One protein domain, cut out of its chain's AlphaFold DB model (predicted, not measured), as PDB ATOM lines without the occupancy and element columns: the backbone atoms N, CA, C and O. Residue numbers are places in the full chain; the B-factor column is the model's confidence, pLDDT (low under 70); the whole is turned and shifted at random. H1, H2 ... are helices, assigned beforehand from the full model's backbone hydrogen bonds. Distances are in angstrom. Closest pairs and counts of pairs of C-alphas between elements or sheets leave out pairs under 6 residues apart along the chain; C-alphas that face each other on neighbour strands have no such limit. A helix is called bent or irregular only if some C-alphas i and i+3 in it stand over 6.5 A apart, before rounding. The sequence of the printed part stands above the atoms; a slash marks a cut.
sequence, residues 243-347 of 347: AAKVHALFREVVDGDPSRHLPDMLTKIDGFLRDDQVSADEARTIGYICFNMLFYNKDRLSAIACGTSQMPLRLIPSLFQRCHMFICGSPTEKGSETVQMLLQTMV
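Overview. This is residues 243 to 347 of the 347 residues of an uncharacterized protein of Antrodiella citrinella (UniProt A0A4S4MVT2). Four helical rods, H2, H3a, H4 and H5, stand as an up-and-down bundle, each running against the one before it in the chain, and at one end of H3a the helix H1 crosses it nearly at a right angle. At that same end the bent helix H3 turns off into its second arm, H3b, which leads across to H4. The printed part has 105 residues with five named helices, in the order H1, H2, H3, H4, H5, and no named strand; its class is all helix. The printed part is compact, with a radius of gyration of the C-alphas of 13.8 A, and its C-alphas span 41 by 29 by 23 A along their three main axes.

Along the chain. Find C-alpha 243 at (-0.752, -29.918, -16.038); from there H1 runs through residues 243 to 255, 17.8 A. Next comes H2, residues 261 to 274, 20.2 A. H3, residues 280 to 307, was assigned as one helix by its hydrogen bonds but is bent: C-alphas 296 and 299 are 8.7 A apart. Its arms are H3a, residues 280 to 296, 24.2 A, and H3b, residues 299 to 307, 12.9 A. Find C-alpha 311 at (21.946, -20.345, -26.452), where H4 begins; it runs 26.3 A to residue 329. H4 is neither bent nor irregular, but only just: C-alphas 313 and 316 are 6.3 A apart. H5, residues 333 to 346, is 20.7 A long and ends at C-alpha 346, (15.019, -36.403, -20.890).

Arrangement. Look first at H3, the hub, which taken whole touches four other helices. H2 and H3a form a helical hairpin at a steep tilt of 40 degrees, closest at the C-alphas of Leu 273 and Ala 283, 6.5 A. H3a touches H5 at a shallow tilt of 17 degrees, the same way, closest at the C-alphas of Arg 284 and Thr 338, 6.8 A. H4 and H5 form a second helical hairpin at 32 degrees, only just shallow, with the C-alphas of Phe 326 and Gly 335 closest, 5.6 A. H2 touches H4 at a shallow tilt of 29 degrees, the same way, closest at Asp 270 and Leu 315, C-alphas 5.6 A apart. H2 and H5 are apart. H3b touches residues 311 to 313 of H4, with the C-alphas of Ala 305 and Pro 312 closest, 5.1 A. H1 touches residues 292 to 296 of H3a, about perpendicular at 79 degrees, closest at the C-alphas of Phe 250 and Met 293, 5.6 A. Every O i to N i+4 pair is within hydrogen-bond range in H1, H2 and H3a; the counts are 4 of 5 in H3b, 13 of 15 in H4 and 9 of 10 in H5.

Size, cuts and confidence. The two C-alphas farthest apart are those of Ser 259 and Pro 331, 41.5 A. The printed part has no cut, and its four links are tight. Mean pLDDT of the printed part is 73.9; look for values under 70 at residues 257 to 259, 304 to 315, 326 to 327 and 329 to 347.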
ATOM      1  N   ALA A 243      -1.787 -29.856 -15.000       85.00
ATOM      2  CA  ALA A 243      -0.752 -29.918 -16.038       85.00
ATOM      3  C   ALA A 243      -1.167 -29.244 -17.362       85.00
ATOM      4  O   ALA A 243      -0.347 -28.615 -18.027       85.00
ATOM      5  N   ALA A 244      -2.452 -29.315 -17.735       86.19
ATOM      6  CA  ALA A 244      -2.972 -28.655 -18.933       86.19
ATOM      7  C   ALA A 244      -2.856 -27.118 -18.872       86.19
ATOM      8  O   ALA A 244      -2.541 -26.489 -19.881       86.19
ATOM      9  N   LYS A 245      -3.063 -26.515 -17.693       86.19
ATOM     10  CA  LYS A 245      -2.939 -25.064 -17.475       86.19
ATOM     11  C   LYS A 245      -1.474 -24.633 -17.471       86.19
ATOM     12  O   LYS A 245      -1.134 -23.629 -18.087       86.19
ATOM     13  N   VAL A 246      -0.605 -25.429 -16.844       86.62
ATOM     14  CA  VAL A 246       0.852 -25.217 -16.868       86.62
ATOM     15  C   VAL A 246       1.385 -25.262 -18.303       86.62
ATOM     16  O   VAL A 246       2.134 -24.380 -18.718       86.62
ATOM     17  N   HIS A 247       0.945 -26.240 -19.094       86.12
ATOM     18  CA  HIS A 247       1.280 -26.325 -20.513       86.12
ATOM     19  C   HIS A 247       0.796 -25.088 -21.281       86.12
ATOM     20  O   HIS A 247       1.581 -24.489 -22.013       86.12
ATOM     21  N   ALA A 248      -0.464 -24.676 -21.106       87.62
ATOM     22  CA  ALA A 248      -1.001 -23.490 -21.775       87.62
ATOM     23  C   ALA A 248      -0.174 -22.229 -21.467       87.62
ATOM     24  O   ALA A 248       0.212 -21.529 -22.398       87.62
ATOM     25  N   LEU A 249       0.194 -22.012 -20.199       88.00
ATOM     26  CA  LEU A 249       1.085 -20.925 -19.781       88.00
ATOM     27  C   LEU A 249       2.414 -20.948 -20.540       88.00
ATOM     28  O   LEU A 249       2.780 -19.963 -21.170       88.00
ATOM     29  N   PHE A 250       3.157 -22.056 -20.490       87.44
ATOM     30  CA  PHE A 250       4.478 -22.095 -21.122       87.44
ATOM     31  C   PHE A 250       4.404 -22.030 -22.644       87.44
ATOM     32  O   PHE A 250       5.323 -21.505 -23.267       87.44
ATOM     33  N   ARG A 251       3.318 -22.525 -23.243       86.44
ATOM     34  CA  ARG A 251       3.052 -22.321 -24.665       86.44
ATOM     35  C   ARG A 251       2.837 -20.843 -24.967       86.44
ATOM     36  O   ARG A 251       3.459 -20.345 -25.886       86.44
ATOM     37  N   GLU A 252       2.021 -20.130 -24.195       86.62
ATOM     38  CA  GLU A 252       1.805 -18.686 -24.370       86.62
ATOM     39  C   GLU A 252       3.094 -17.872 -24.177       86.62
ATOM     40  O   GLU A 252       3.357 -16.955 -24.951       86.62
ATOM     41  N   VAL A 253       3.944 -18.239 -23.211       84.88
ATOM     42  CA  VAL A 253       5.258 -17.602 -23.001       84.88
ATOM     43  C   VAL A 253       6.189 -17.812 -24.201       84.88
ATOM     44  O   VAL A 253       6.875 -16.878 -24.614       84.88
ATOM     45  N   VAL A 254       6.224 -19.024 -24.765       83.06
ATOM     46  CA  VAL A 254       7.077 -19.362 -25.921       83.06
ATOM     47  C   VAL A 254       6.513 -18.816 -27.236       83.06
ATOM     48  O   VAL A 254       7.280 -18.423 -28.116       83.06
ATOM     49  N   ASP A 255       5.189 -18.791 -27.374       82.56
ATOM     50  CA  ASP A 255       4.469 -18.331 -28.565       82.56
ATOM     51  C   ASP A 255       4.253 -16.813 -28.578       82.56
ATOM     52  O   ASP A 255       3.910 -16.262 -29.627       82.56
ATOM     53  N   GLY A 256       4.444 -16.148 -27.432       77.56
ATOM     54  CA  GLY A 256       4.469 -14.695 -27.286       77.56
ATOM     55  C   GLY A 256       5.590 -14.048 -28.102       77.56
ATOM     56  O   GLY A 256       6.237 -14.714 -28.900       77.56
ATOM     57  N   ASP A 257       5.817 -12.738 -27.929       68.69
ATOM     58  CA  ASP A 257       6.773 -11.970 -28.750       68.69
ATOM     59  C   ASP A 257       8.153 -12.667 -28.830       68.69
ATOM     60  O   ASP A 257       8.946 -12.610 -27.878       68.69
ATOM     61  N   PRO A 258       8.461 -13.327 -29.966       58.03
ATOM     62  CA  PRO A 258       9.602 -14.225 -30.069       58.03
ATOM     63  C   PRO A 258      10.915 -13.458 -30.239       58.03
ATOM     64  O   PRO A 258      11.985 -14.064 -30.244       58.03
ATOM     65  N   SER A 259      10.859 -12.131 -30.398       62.78
ATOM     66  CA  SER A 259      12.026 -11.337 -30.775       62.78
ATOM     67  C   SER A 259      13.019 -11.115 -29.632       62.78
ATOM     68  O   SER A 259      14.201 -10.910 -29.909       62.78
ATOM     69  N   ARG A 260      12.577 -11.161 -28.361       76.62
ATOM     70  CA  ARG A 260      13.447 -10.899 -27.191       76.62
ATOM     71  C   ARG A 260      13.131 -11.724 -25.945       76.62
ATOM     72  O   ARG A 260      14.053 -12.222 -25.309       76.62
ATOM     73  N   HIS A 261      11.852 -11.934 -25.625       82.69
ATOM     74  CA  HIS A 261      11.469 -12.454 -24.310       82.69
ATOM     75  C   HIS A 261      12.007 -13.848 -23.993       82.69
ATOM     76  O   HIS A 261      12.632 -14.066 -22.955       82.69
ATOM     77  N   LEU A 262      11.794 -14.788 -24.908       83.75
ATOM     78  CA  LEU A 262      12.251 -16.156 -24.734       83.75
ATOM     79  C   LEU A 262      13.792 -16.259 -24.700       83.75
ATOM     80  O   LEU A 262      14.302 -16.878 -23.767       83.75
ATOM     81  N   PRO A 263      14.560 -15.635 -25.618       83.44
ATOM     82  CA  PRO A 263      16.019 -15.564 -25.494       83.44
ATOM     83  C   PRO A 263      16.519 -15.003 -24.153       83.44
ATOM     84  O   PRO A 263      17.422 -15.591 -23.552       83.44
ATOM     85  N   ASP A 264      15.924 -13.914 -23.656       85.81
ATOM     86  CA  ASP A 264      16.304 -13.299 -22.376       85.81
ATOM     87  C   ASP A 264      16.018 -14.246 -21.201       85.81
ATOM     88  O   ASP A 264      16.853 -14.419 -20.309       85.81
ATOM     89  N   MET A 265      14.872 -14.933 -21.235       86.12
ATOM     90  CA  MET A 265      14.508 -15.941 -20.240       86.12
ATOM     91  C   MET A 265      15.497 -17.107 -20.220       86.12
ATOM     92  O   MET A 265      15.990 -17.473 -19.154       86.12
ATOM     93  N   LEU A 266      15.814 -17.681 -21.385       85.31
ATOM     94  CA  LEU A 266      16.772 -18.787 -21.501       85.31
ATOM     95  C   LEU A 266      18.157 -18.365 -20.999       85.31
ATOM     96  O   LEU A 266      18.809 -19.130 -20.290       85.31
ATOM     97  N   THR A 267      18.570 -17.134 -21.312       85.00
ATOM     98  CA  THR A 267      19.830 -16.547 -20.837       85.00
ATOM     99  C   THR A 267      19.860 -16.440 -19.319       85.00
ATOM    100  O   THR A 267      20.845 -16.832 -18.691       85.00
ATOM    101  N   LYS A 268      18.777 -15.945 -18.711       86.25
ATOM    102  CA  LYS A 268      18.688 -15.806 -17.255       86.25
ATOM    103  C   LYS A 268      18.674 -17.170 -16.565       86.25
ATOM    104  O   LYS A 268      19.414 -17.355 -15.606       86.25
ATOM    105  N   ILE A 269      17.913 -18.139 -17.084       85.44
ATOM    106  CA  ILE A 269      17.904 -19.521 -16.572       85.44
ATOM    107  C   ILE A 269      19.310 -20.137 -16.644       85.44
ATOM    108  O   ILE A 269      19.768 -20.694 -15.650       85.44
ATOM    109  N   ASP A 270      20.009 -20.022 -17.780       83.19
ATOM    110  CA  ASP A 270      21.379 -20.538 -17.944       83.19
ATOM    111  C   ASP A 270      22.340 -19.933 -16.912       83.19
ATOM    112  O   ASP A 270      23.087 -20.665 -16.263       83.19
ATOM    113  N   GLY A 271      22.273 -18.613 -16.707       82.56
ATOM    114  CA  GLY A 271      23.053 -17.916 -15.684       82.56
ATOM    115  C   GLY A 271      22.766 -18.429 -14.271       82.56
ATOM    116  O   GLY A 271      23.698 -18.789 -13.556       82.56
ATOM    117  N   PHE A 272      21.488 -18.545 -13.895       83.12
ATOM    118  CA  PHE A 272      21.075 -19.048 -12.577       83.12
ATOM    119  C   PHE A 272      21.517 -20.493 -12.323       83.12
ATOM    120  O   PHE A 272      21.952 -20.822 -11.224       83.12
ATOM    121  N   LEU A 273      21.418 -21.372 -13.323       77.31
ATOM    122  CA  LEU A 273      21.818 -22.775 -13.171       77.31
ATOM    123  C   LEU A 273      23.339 -22.945 -13.021       77.31
ATOM    124  O   LEU A 273      23.782 -23.944 -12.453       77.31
ATOM    125  N   ARG A 274      24.130 -21.980 -13.504       78.69
ATOM    126  CA  ARG A 274      25.598 -21.958 -13.393       78.69
ATOM    127  C   ARG A 274      26.119 -21.247 -12.150       78.69
ATOM    128  O   ARG A 274      27.308 -21.346 -11.874       78.69
ATOM    129  N   ASP A 275      25.268 -20.517 -11.440       80.62
ATOM    130  CA  ASP A 275      25.671 -19.782 -10.249       80.62
ATOM    131  C   ASP A 275      25.696 -20.708  -9.022       80.62
ATOM    132  O   ASP A 275      24.674 -21.220  -8.551       80.62
ATOM    133  N   ASP A 276      26.896 -20.945  -8.498       77.81
ATOM    134  CA  ASP A 276      27.131 -21.799  -7.332       77.81
ATOM    135  C   ASP A 276      26.636 -21.172  -6.017       77.81
ATOM    136  O   ASP A 276      26.531 -21.874  -5.012       77.81
ATOM    137  N   GLN A 277      26.296 -19.877  -6.005       80.94
ATOM    138  CA  GLN A 277      25.741 -19.183  -4.835       80.94
ATOM    139  C   GLN A 277      24.217 -19.316  -4.719       80.94
ATOM    140  O   GLN A 277      23.655 -19.020  -3.664       80.94
ATOM    141  N   VAL A 278      23.535 -19.770  -5.775       76.75
ATOM    142  CA  VAL A 278      22.076 -19.951  -5.769       76.75
ATOM    143  C   VAL A 278      21.688 -21.082  -4.820       76.75
ATOM    144  O   VAL A 278      22.251 -22.182  -4.881       76.75
ATOM    145  N   SER A 279      20.684 -20.838  -3.975       78.25
ATOM    146  CA  SER A 279      20.227 -21.828  -3.000       78.25
ATOM    147  C   SER A 279      19.638 -23.076  -3.672       78.25
ATOM    148  O   SER A 279      19.165 -23.055  -4.811       78.25
ATOM    149  N   ALA A 280      19.638 -24.199  -2.949       75.31
ATOM    150  CA  ALA A 280      19.099 -25.458  -3.461       75.31
ATOM    151  C   ALA A 280      17.611 -25.362  -3.845       75.31
ATOM    152  O   ALA A 280      17.188 -25.970  -4.829       75.31
ATOM    153  N   ASP A 281      16.823 -24.603  -3.084       74.81
ATOM    154  CA  ASP A 281      15.391 -24.438  -3.331       74.81
ATOM    155  C   ASP A 281      15.123 -23.571  -4.565       74.81
ATOM    156  O   ASP A 281      14.304 -23.944  -5.406       74.81
ATOM    157  N   GLU A 282      15.864 -22.474  -4.740       77.44
ATOM    158  CA  GLU A 282      15.775 -21.637  -5.942       77.44
ATOM    159  C   GLU A 282      16.181 -22.415  -7.189       77.44
ATOM    160  O   GLU A 282      15.441 -22.437  -8.173       77.44
ATOM    161  N   ALA A 283      17.315 -23.118  -7.148       77.50
ATOM    162  CA  ALA A 283      17.767 -23.913  -8.282       77.50
ATOM    163  C   ALA A 283      16.799 -25.069  -8.602       77.50
ATOM    164  O   ALA A 283      16.576 -25.351  -9.781       77.50
ATOM    165  N   ARG A 284      16.147 -25.684  -7.600       77.31
ATOM    166  CA  ARG A 284      15.058 -26.658  -7.821       77.31
ATOM    167  C   ARG A 284      13.904 -26.025  -8.587       77.31
ATOM    168  O   ARG A 284      13.425 -26.590  -9.567       77.31
ATOM    169  N   THR A 285      13.462 -24.852  -8.153       80.56
ATOM    170  CA  THR A 285      12.371 -24.139  -8.810       80.56
ATOM    171  C   THR A 285      12.713 -23.729 -10.239       80.56
ATOM    172  O   THR A 285      11.915 -23.961 -11.146       80.56
ATOM    173  N   ILE A 286      13.889 -23.145 -10.468       82.94
ATOM    174  CA  ILE A 286      14.329 -22.763 -11.814       82.94
ATOM    175  C   ILE A 286      14.451 -23.999 -12.708       82.94
ATOM    176  O   ILE A 286      14.005 -23.967 -13.854       82.94
ATOM    177  N   GLY A 287      14.965 -25.110 -12.175       81.50
ATOM    178  CA  GLY A 287      14.975 -26.400 -12.862       81.50
ATOM    179  C   GLY A 287      13.571 -26.856 -13.262       81.50
ATOM    180  O   GLY A 287      13.365 -27.247 -14.406       81.50
ATOM    181  N   TYR A 288      12.587 -26.733 -12.368       82.00
ATOM    182  CA  TYR A 288      11.190 -27.078 -12.646       82.00
ATOM    183  C   TYR A 288      10.538 -26.167 -13.703       82.00
ATOM    184  O   TYR A 288       9.820 -26.646 -14.582       82.00
ATOM    185  N   ILE A 289      10.815 -24.860 -13.685       85.50
ATOM    186  CA  ILE A 289      10.361 -23.922 -14.728       85.50
ATOM    187  C   ILE A 289      10.987 -24.293 -16.079       85.50
ATOM    188  O   ILE A 289      10.278 -24.447 -17.076       85.50
ATOM    189  N   CYS A 290      12.307 -24.495 -16.102       85.25
ATOM    190  CA  CYS A 290      13.056 -24.895 -17.292       85.25
ATOM    191  C   CYS A 290      12.525 -26.209 -17.873       85.25
ATOM    192  O   CYS A 290      12.349 -26.336 -19.083       85.25
ATOM    193  N   PHE A 291      12.236 -27.172 -17.002       82.38
ATOM    194  CA  PHE A 291      11.663 -28.459 -17.351       82.38
ATOM    195  C   PHE A 291      10.326 -28.325 -18.069       82.38
ATOM    196  O   PHE A 291      10.184 -28.829 -19.179       82.38
ATOM    197  N   ASN A 292       9.357 -27.632 -17.465       84.75
ATOM    198  CA  ASN A 292       8.025 -27.504 -18.052       84.75
ATOM    199  C   ASN A 292       8.099 -26.785 -19.403       84.75
ATOM    200  O   ASN A 292       7.468 -27.200 -20.372       84.75
ATOM    201  N   MET A 293       8.940 -25.755 -19.503       85.62
ATOM    202  CA  MET A 293       9.185 -25.063 -20.762       85.62
ATOM    203  C   MET A 293       9.761 -26.000 -21.840       85.62
ATOM    204  O   MET A 293       9.238 -26.012 -22.955       85.62
ATOM    205  N   LEU A 294      10.792 -26.794 -21.520       83.00
ATOM    206  CA  LEU A 294      11.422 -27.747 -22.448       83.00
ATOM    207  C   LEU A 294      10.468 -28.872 -22.858       83.00
ATOM    208  O   LEU A 294      10.336 -29.164 -24.046       83.00
ATOM    209  N   PHE A 295       9.791 -29.478 -21.884       83.06
ATOM    210  CA  PHE A 295       8.898 -30.612 -22.091       83.06
ATOM    211  C   PHE A 295       7.730 -30.247 -23.008       83.06
ATOM    212  O   PHE A 295       7.429 -30.972 -23.956       83.06
ATOM    213  N   TYR A 296       7.109 -29.089 -22.774       83.44
ATOM    214  CA  TYR A 296       5.934 -28.667 -23.532       83.44
ATOM    215  C   TYR A 296       6.252 -27.959 -24.857       83.44
ATOM    216  O   TYR A 296       5.381 -27.904 -25.722       83.44
ATOM    217  N   ASN A 297       7.475 -27.450 -25.057       83.44
ATOM    218  CA  ASN A 297       7.821 -26.636 -26.234       83.44
ATOM    219  C   ASN A 297       9.064 -27.119 -26.999       83.44
ATOM    220  O   ASN A 297       9.713 -26.329 -27.692       83.44
ATOM    221  N   LYS A 298       9.398 -28.413 -26.906       82.44
ATOM    222  CA  LYS A 298      10.602 -29.012 -27.512       82.44
ATOM    223  C   LYS A 298      10.817 -28.635 -28.988       82.44
ATOM    224  O   LYS A 298      11.923 -28.256 -29.377       82.44
ATOM    225  N   ASP A 299       9.763 -28.675 -29.805       81.25
ATOM    226  CA  ASP A 299       9.868 -28.479 -31.257       81.25
ATOM    227  C   ASP A 299      10.177 -27.011 -31.595       81.25
ATOM    228  O   ASP A 299      10.975 -26.714 -32.480       81.25
ATOM    229  N   ARG A 300       9.615 -26.067 -30.831       76.38
ATOM    230  CA  ARG A 300       9.900 -24.636 -31.008       76.38
ATOM    231  C   ARG A 300      11.279 -24.255 -30.484       76.38
ATOM    232  O   ARG A 300      12.010 -23.529 -31.152       76.38
ATOM    233  N   LEU A 301      11.660 -24.765 -29.314       77.94
ATOM    234  CA  LEU A 301      12.968 -24.476 -28.721       77.94
ATOM    235  C   LEU A 301      14.113 -25.052 -29.563       77.94
ATOM    236  O   LEU A 301      15.140 -24.393 -29.734       77.94
ATOM    237  N   SER A 302      13.921 -26.234 -30.154       73.19
ATOM    238  CA  SER A 302      14.879 -26.807 -31.106       73.19
ATOM    239  C   SER A 302      14.994 -25.982 -32.394       73.19
ATOM    240  O   SER A 302      16.106 -25.769 -32.871       73.19
ATOM    241  N   ALA A 303      13.895 -25.420 -32.912       72.62
ATOM    242  CA  ALA A 303      13.946 -24.507 -34.057       72.62
ATOM    243  C   ALA A 303      14.743 -23.221 -33.757       72.62
ATOM    244  O   ALA A 303      15.526 -22.770 -34.595       72.62
ATOM    245  N   ILE A 304      14.609 -22.663 -32.548       68.31
ATOM    246  CA  ILE A 304      15.376 -21.484 -32.101       68.31
ATOM    247  C   ILE A 304      16.876 -21.803 -32.000       68.31
ATOM    248  O   ILE A 304      17.711 -20.967 -32.352       68.31
ATOM    249  N   ALA A 305      17.230 -23.024 -31.583       62.59
ATOM    250  CA  ALA A 305      18.616 -23.490 -31.487       62.59
ATOM    251  C   ALA A 305      19.338 -23.508 -32.841       62.59
ATOM    252  O   ALA A 305      20.538 -23.247 -32.912       62.59
ATOM    253  N   CYS A 306      18.598 -23.797 -33.911       53.62
ATOM    254  CA  CYS A 306      19.123 -23.892 -35.269       53.62
ATOM    255  C   CYS A 306      19.279 -22.526 -35.964       53.62
ATOM    256  O   CYS A 306      19.941 -22.455 -36.996       53.62
ATOM    257  N   GLY A 307      18.670 -21.458 -35.430       53.03
ATOM    258  CA  GLY A 307      18.496 -20.180 -36.126       53.03
ATOM    259  C   GLY A 307      19.727 -19.274 -36.150       53.03
ATOM    260  O   GLY A 307      20.188 -18.922 -37.228       53.03
ATOM    261  N   THR A 308      20.252 -18.854 -34.995       49.28
ATOM    262  CA  THR A 308      21.301 -17.802 -34.949       49.28
ATOM    263  C   THR A 308      21.984 -17.620 -33.584       49.28
ATOM    264  O   THR A 308      22.903 -16.811 -33.474       49.28
ATOM    265  N   SER A 309      21.603 -18.358 -32.534       54.69
ATOM    266  CA  SER A 309      22.229 -18.239 -31.210       54.69
ATOM    267  C   SER A 309      22.579 -19.618 -30.647       54.69
ATOM    268  O   SER A 309      21.735 -20.505 -30.582       54.69
ATOM    269  N   GLN A 310      23.820 -19.816 -30.189       58.12
ATOM    270  CA  GLN A 310      24.248 -21.049 -29.499       58.12
ATOM    271  C   GLN A 310      23.566 -21.249 -28.122       58.12
ATOM    272  O   GLN A 310      23.957 -22.127 -27.356       58.12
ATOM    273  N   MET A 311      22.579 -20.421 -27.772       58.41
ATOM    274  CA  MET A 311      21.946 -20.345 -26.452       58.41
ATOM    275  C   MET A 311      21.184 -21.624 -26.067       58.41
ATOM    276  O   MET A 311      21.485 -22.185 -25.014       58.41
ATOM    277  N   PRO A 312      20.277 -22.180 -26.898       56.94
ATOM    278  CA  PRO A 312      19.527 -23.376 -26.498       56.94
ATOM    279  C   PRO A 312      20.416 -24.622 -26.367       56.94
ATOM    280  O   PRO A 312      20.150 -25.489 -25.538       56.94
ATOM    281  N   LEU A 313      21.520 -24.679 -27.123       60.09
ATOM    282  CA  LEU A 313      22.526 -25.743 -27.022       60.09
ATOM    283  C   LEU A 313      23.302 -25.707 -25.696       60.09
ATOM    284  O   LEU A 313      23.879 -26.719 -25.310       60.09
ATOM    285  N   ARG A 314      23.325 -24.564 -24.997       65.69
ATOM    286  CA  ARG A 314      23.992 -24.395 -23.697       65.69
ATOM    287  C   ARG A 314      23.096 -24.723 -22.509       65.69
ATOM    288  O   ARG A 314      23.615 -25.178 -21.494       65.69
ATOM    289  N   LEU A 315      21.781 -24.557 -22.652       69.88
ATOM    290  CA  LEU A 315      20.828 -24.760 -21.562       69.88
ATOM    291  C   LEU A 315      20.780 -26.219 -21.084       69.88
ATOM    292  O   LEU A 315      20.799 -26.474 -19.883       69.88
ATOM    293  N   ILE A 316      20.760 -27.175 -22.018       73.25
ATOM    294  CA  ILE A 316      20.722 -28.611 -21.701       73.25
ATOM    295  C   ILE A 316      21.981 -29.039 -20.915       73.25
ATOM    296  O   ILE A 316      21.826 -29.605 -19.831       73.25
ATOM    297  N   PRO A 317      23.219 -28.743 -21.370       72.19
ATOM    298  CA  PRO A 317      24.426 -28.977 -20.577       72.19
ATOM    299  C   PRO A 317      24.409 -28.316 -19.193       72.19
ATOM    300  O   PRO A 317      24.782 -28.970 -18.223       72.19
ATOM    301  N   SER A 318      23.955 -27.063 -19.074       71.69
ATOM    302  CA  SER A 318      23.868 -26.365 -17.781       71.69
ATOM    303  C   SER A 318      22.887 -27.041 -16.823       71.69
ATOM    304  O   SER A 318      23.181 -27.188 -15.637       71.69
ATOM    305  N   LEU A 319      21.747 -27.517 -17.334       72.12
ATOM    306  CA  LEU A 319      20.780 -28.288 -16.554       72.12
ATOM    307  C   LEU A 319      21.398 -29.603 -16.061       72.12
ATOM    308  O   LEU A 319      21.318 -29.901 -14.872       72.12
ATOM    309  N   PHE A 320      22.078 -30.354 -16.934       76.81
ATOM    310  CA  PHE A 320      22.784 -31.582 -16.549       76.81
ATOM    311  C   PHE A 320      23.882 -31.332 -15.516       76.81
ATOM    312  O   PHE A 320      23.980 -32.076 -14.539       76.81
ATOM    313  N   GLN A 321      24.690 -30.286 -15.700       76.12
ATOM    314  CA  GLN A 321      25.724 -29.899 -14.745       76.12
ATOM    315  C   GLN A 321      25.108 -29.601 -13.375       76.12
ATOM    316  O   GLN A 321      25.595 -30.104 -12.363       76.12
ATOM    317  N   ARG A 322      24.003 -28.848 -13.325       72.88
ATOM    318  CA  ARG A 322      23.331 -28.533 -12.059       72.88
ATOM    319  C   ARG A 322      22.698 -29.765 -11.418       72.88
ATOM    320  O   ARG A 322      22.854 -29.953 -10.215       72.88
ATOM    321  N   CYS A 323      22.068 -30.642 -12.202       72.06
ATOM    322  CA  CYS A 323      21.594 -31.945 -11.728       72.06
ATOM    323  C   CYS A 323      22.729 -32.755 -11.098       72.06
ATOM    324  O   CYS A 323      22.580 -33.255  -9.990       72.06
ATOM    325  N   HIS A 324      23.884 -32.836 -11.761       77.06
ATOM    326  CA  HIS A 324      25.053 -33.533 -11.233       77.06
ATOM    327  C   HIS A 324      25.528 -32.927  -9.904       77.06
ATOM    328  O   HIS A 324      25.774 -33.661  -8.950       77.06
ATOM    329  N   MET A 325      25.592 -31.595  -9.796       73.88
ATOM    330  CA  MET A 325      25.928 -30.930  -8.530       73.88
ATOM    331  C   MET A 325      24.920 -31.241  -7.418       73.88
ATOM    332  O   MET A 325      25.329 -31.445  -6.279       73.88
ATOM    333  N   PHE A 326      23.626 -31.353  -7.726       68.62
ATOM    334  CA  PHE A 326      22.621 -31.761  -6.742       68.62
ATOM    335  C   PHE A 326      22.798 -33.201  -6.258       68.62
ATOM    336  O   PHE A 326      22.690 -33.440  -5.058       68.62
ATOM    337  N   ILE A 327      23.097 -34.138  -7.164       69.94
ATOM    338  CA  ILE A 327      23.350 -35.548  -6.818       69.94
ATOM    339  C   ILE A 327      24.603 -35.673  -5.950       69.94
ATOM    340  O   ILE A 327      24.607 -36.395  -4.957       69.94
ATOM    341  N   CYS A 328      25.686 -35.006  -6.351       77.19
ATOM    342  CA  CYS A 328      27.003 -35.211  -5.757       77.19
ATOM    343  C   CYS A 328      27.283 -34.305  -4.551       77.19
ATOM    344  O   CYS A 328      28.123 -34.649  -3.725       77.19
ATOM    345  N   GLY A 329      26.625 -33.146  -4.464       68.25
ATOM    346  CA  GLY A 329      26.912 -32.100  -3.480       68.25
ATOM    347  C   GLY A 329      25.913 -31.993  -2.329       68.25
ATOM    348  O   GLY A 329      26.246 -31.379  -1.319       68.25
ATOM    349  N   SER A 330      24.716 -32.585  -2.436       58.47
ATOM    350  CA  SER A 330      23.712 -32.538  -1.365       58.47
ATOM    351  C   SER A 330      23.325 -33.944  -0.896       58.47
ATOM    352  O   SER A 330      22.667 -34.666  -1.641       58.47
ATOM    353  N   PRO A 331      23.631 -34.345   0.354       56.12
ATOM    354  CA  PRO A 331      23.199 -35.631   0.913       56.12
ATOM    355  C   PRO A 331      21.687 -35.692   1.225       56.12
ATOM    356  O   PRO A 331      21.224 -36.609   1.899       56.12
ATOM    357  N   THR A 332      20.897 -34.710   0.781       59.84
ATOM    358  CA  THR A 332      19.464 -34.607   1.079       59.84
ATOM    359  C   THR A 332      18.608 -35.361   0.057       59.84
ATOM    360  O   THR A 332      18.685 -35.077  -1.139       59.84
ATOM    361  N   GLU A 333      17.698 -36.205   0.540       60.34
ATOM    362  CA  GLU A 333      16.708 -36.995  -0.223       60.34
ATOM    363  C   GLU A 333      15.957 -36.183  -1.307       60.34
ATOM    364  O   GLU A 333      15.794 -36.632  -2.439       60.34
ATOM    365  N   LYS A 334      15.634 -34.911  -1.025       56.62
ATOM    366  CA  LYS A 334      14.937 -33.988  -1.947       56.62
ATOM    367  C   LYS A 334      15.714 -33.633  -3.227       56.62
ATOM    368  O   LYS A 334      15.113 -33.277  -4.244       56.62
ATOM    369  N   GLY A 335      17.048 -33.678  -3.182       57.97
ATOM    370  CA  GLY A 335      17.898 -33.435  -4.355       57.97
ATOM    371  C   GLY A 335      17.783 -34.573  -5.368       57.97
ATOM    372  O   GLY A 335      17.656 -34.325  -6.567       57.97
ATOM    373  N   SER A 336      17.720 -35.809  -4.866       62.06
ATOM    374  CA  SER A 336      17.540 -37.019  -5.670       62.06
ATOM    375  C   SER A 336      16.200 -37.025  -6.408       62.06
ATOM    376  O   SER A 336      16.180 -37.302  -7.600       62.06
ATOM    377  N   GLU A 337      15.092 -36.658  -5.754       64.06
ATOM    378  CA  GLU A 337      13.760 -36.617  -6.389       64.06
ATOM    379  C   GLU A 337      13.686 -35.620  -7.551       64.06
ATOM    380  O   GLU A 337      13.161 -35.932  -8.619       64.06
ATOM    381  N   THR A 338      14.253 -34.423  -7.369       58.84
ATOM    382  CA  THR A 338      14.266 -33.382  -8.410       58.84
ATOM    383  C   THR A 338      15.063 -33.846  -9.623       58.84
ATOM    384  O   THR A 338      14.613 -33.730 -10.759       58.84
ATOM    385  N   VAL A 339      16.247 -34.404  -9.379       65.44
ATOM    386  CA  VAL A 339      17.106 -34.952 -10.425       65.44
ATOM    387  C   VAL A 339      16.425 -36.126 -11.117       65.44
ATOM    388  O   VAL A 339      16.473 -36.211 -12.338       65.44
ATOM    389  N   GLN A 340      15.779 -37.021 -10.374       67.00
ATOM    390  CA  GLN A 340      15.087 -38.174 -10.934       67.00
ATOM    391  C   GLN A 340      13.920 -37.742 -11.827       67.00
ATOM    392  O   GLN A 340      13.795 -38.255 -12.935       67.00
ATOM    393  N   MET A 341      13.132 -36.752 -11.400       63.25
ATOM    394  CA  MET A 341      12.070 -36.144 -12.209       63.25
ATOM    395  C   MET A 341      12.625 -35.491 -13.488       63.25
ATOM    396  O   MET A 341      12.061 -35.666 -14.570       63.25
ATOM    397  N   LEU A 342      13.762 -34.788 -13.389       61.88
ATOM    398  CA  LEU A 342      14.447 -34.196 -14.543       61.88
ATOM    399  C   LEU A 342      14.970 -35.281 -15.502       61.88
ATOM    400  O   LEU A 342      14.711 -35.211 -16.699       61.88
ATOM    401  N   LEU A 343      15.642 -36.316 -14.990       64.19
ATOM    402  CA  LEU A 343      16.230 -37.402 -15.782       64.19
ATOM    403  C   LEU A 343      15.179 -38.295 -16.456       64.19
ATOM    404  O   LEU A 343      15.371 -38.672 -17.608       64.19
ATOM    405  N   GLN A 344      14.064 -38.606 -15.785       62.03
ATOM    406  CA  GLN A 344      12.984 -39.449 -16.328       62.03
ATOM    407  C   GLN A 344      12.297 -38.863 -17.565       62.03
ATOM    408  O   GLN A 344      11.612 -39.588 -18.273       62.03
ATOM    409  N   THR A 345      12.468 -37.568 -17.812       50.66
ATOM    410  CA  THR A 345      11.771 -36.855 -18.888       50.66
ATOM    411  C   THR A 345      12.700 -36.474 -20.042       50.66
ATOM    412  O   THR A 345      12.243 -36.059 -21.105       50.66
ATOM    413  N   MET A 346      14.015 -36.590 -19.837       52.09
ATOM    414  CA  MET A 346      15.019 -36.403 -20.890       52.09
ATOM    415  C   MET A 346      15.257 -37.677 -21.717       52.09
ATOM    416  O   MET A 346      15.898 -37.594 -22.765       52.09
ATOM    417  N   VAL A 347      14.762 -38.824 -21.240       50.34
ATOM    418  CA  VAL A 347      14.713 -40.125 -21.933       50.34
ATOM    419  C   VAL A 347      13.341 -40.283 -22.571       50.34
ATOM    420  O   VAL A 347      13.295 -40.740 -23.736       50.34
TER     421      VAL A 347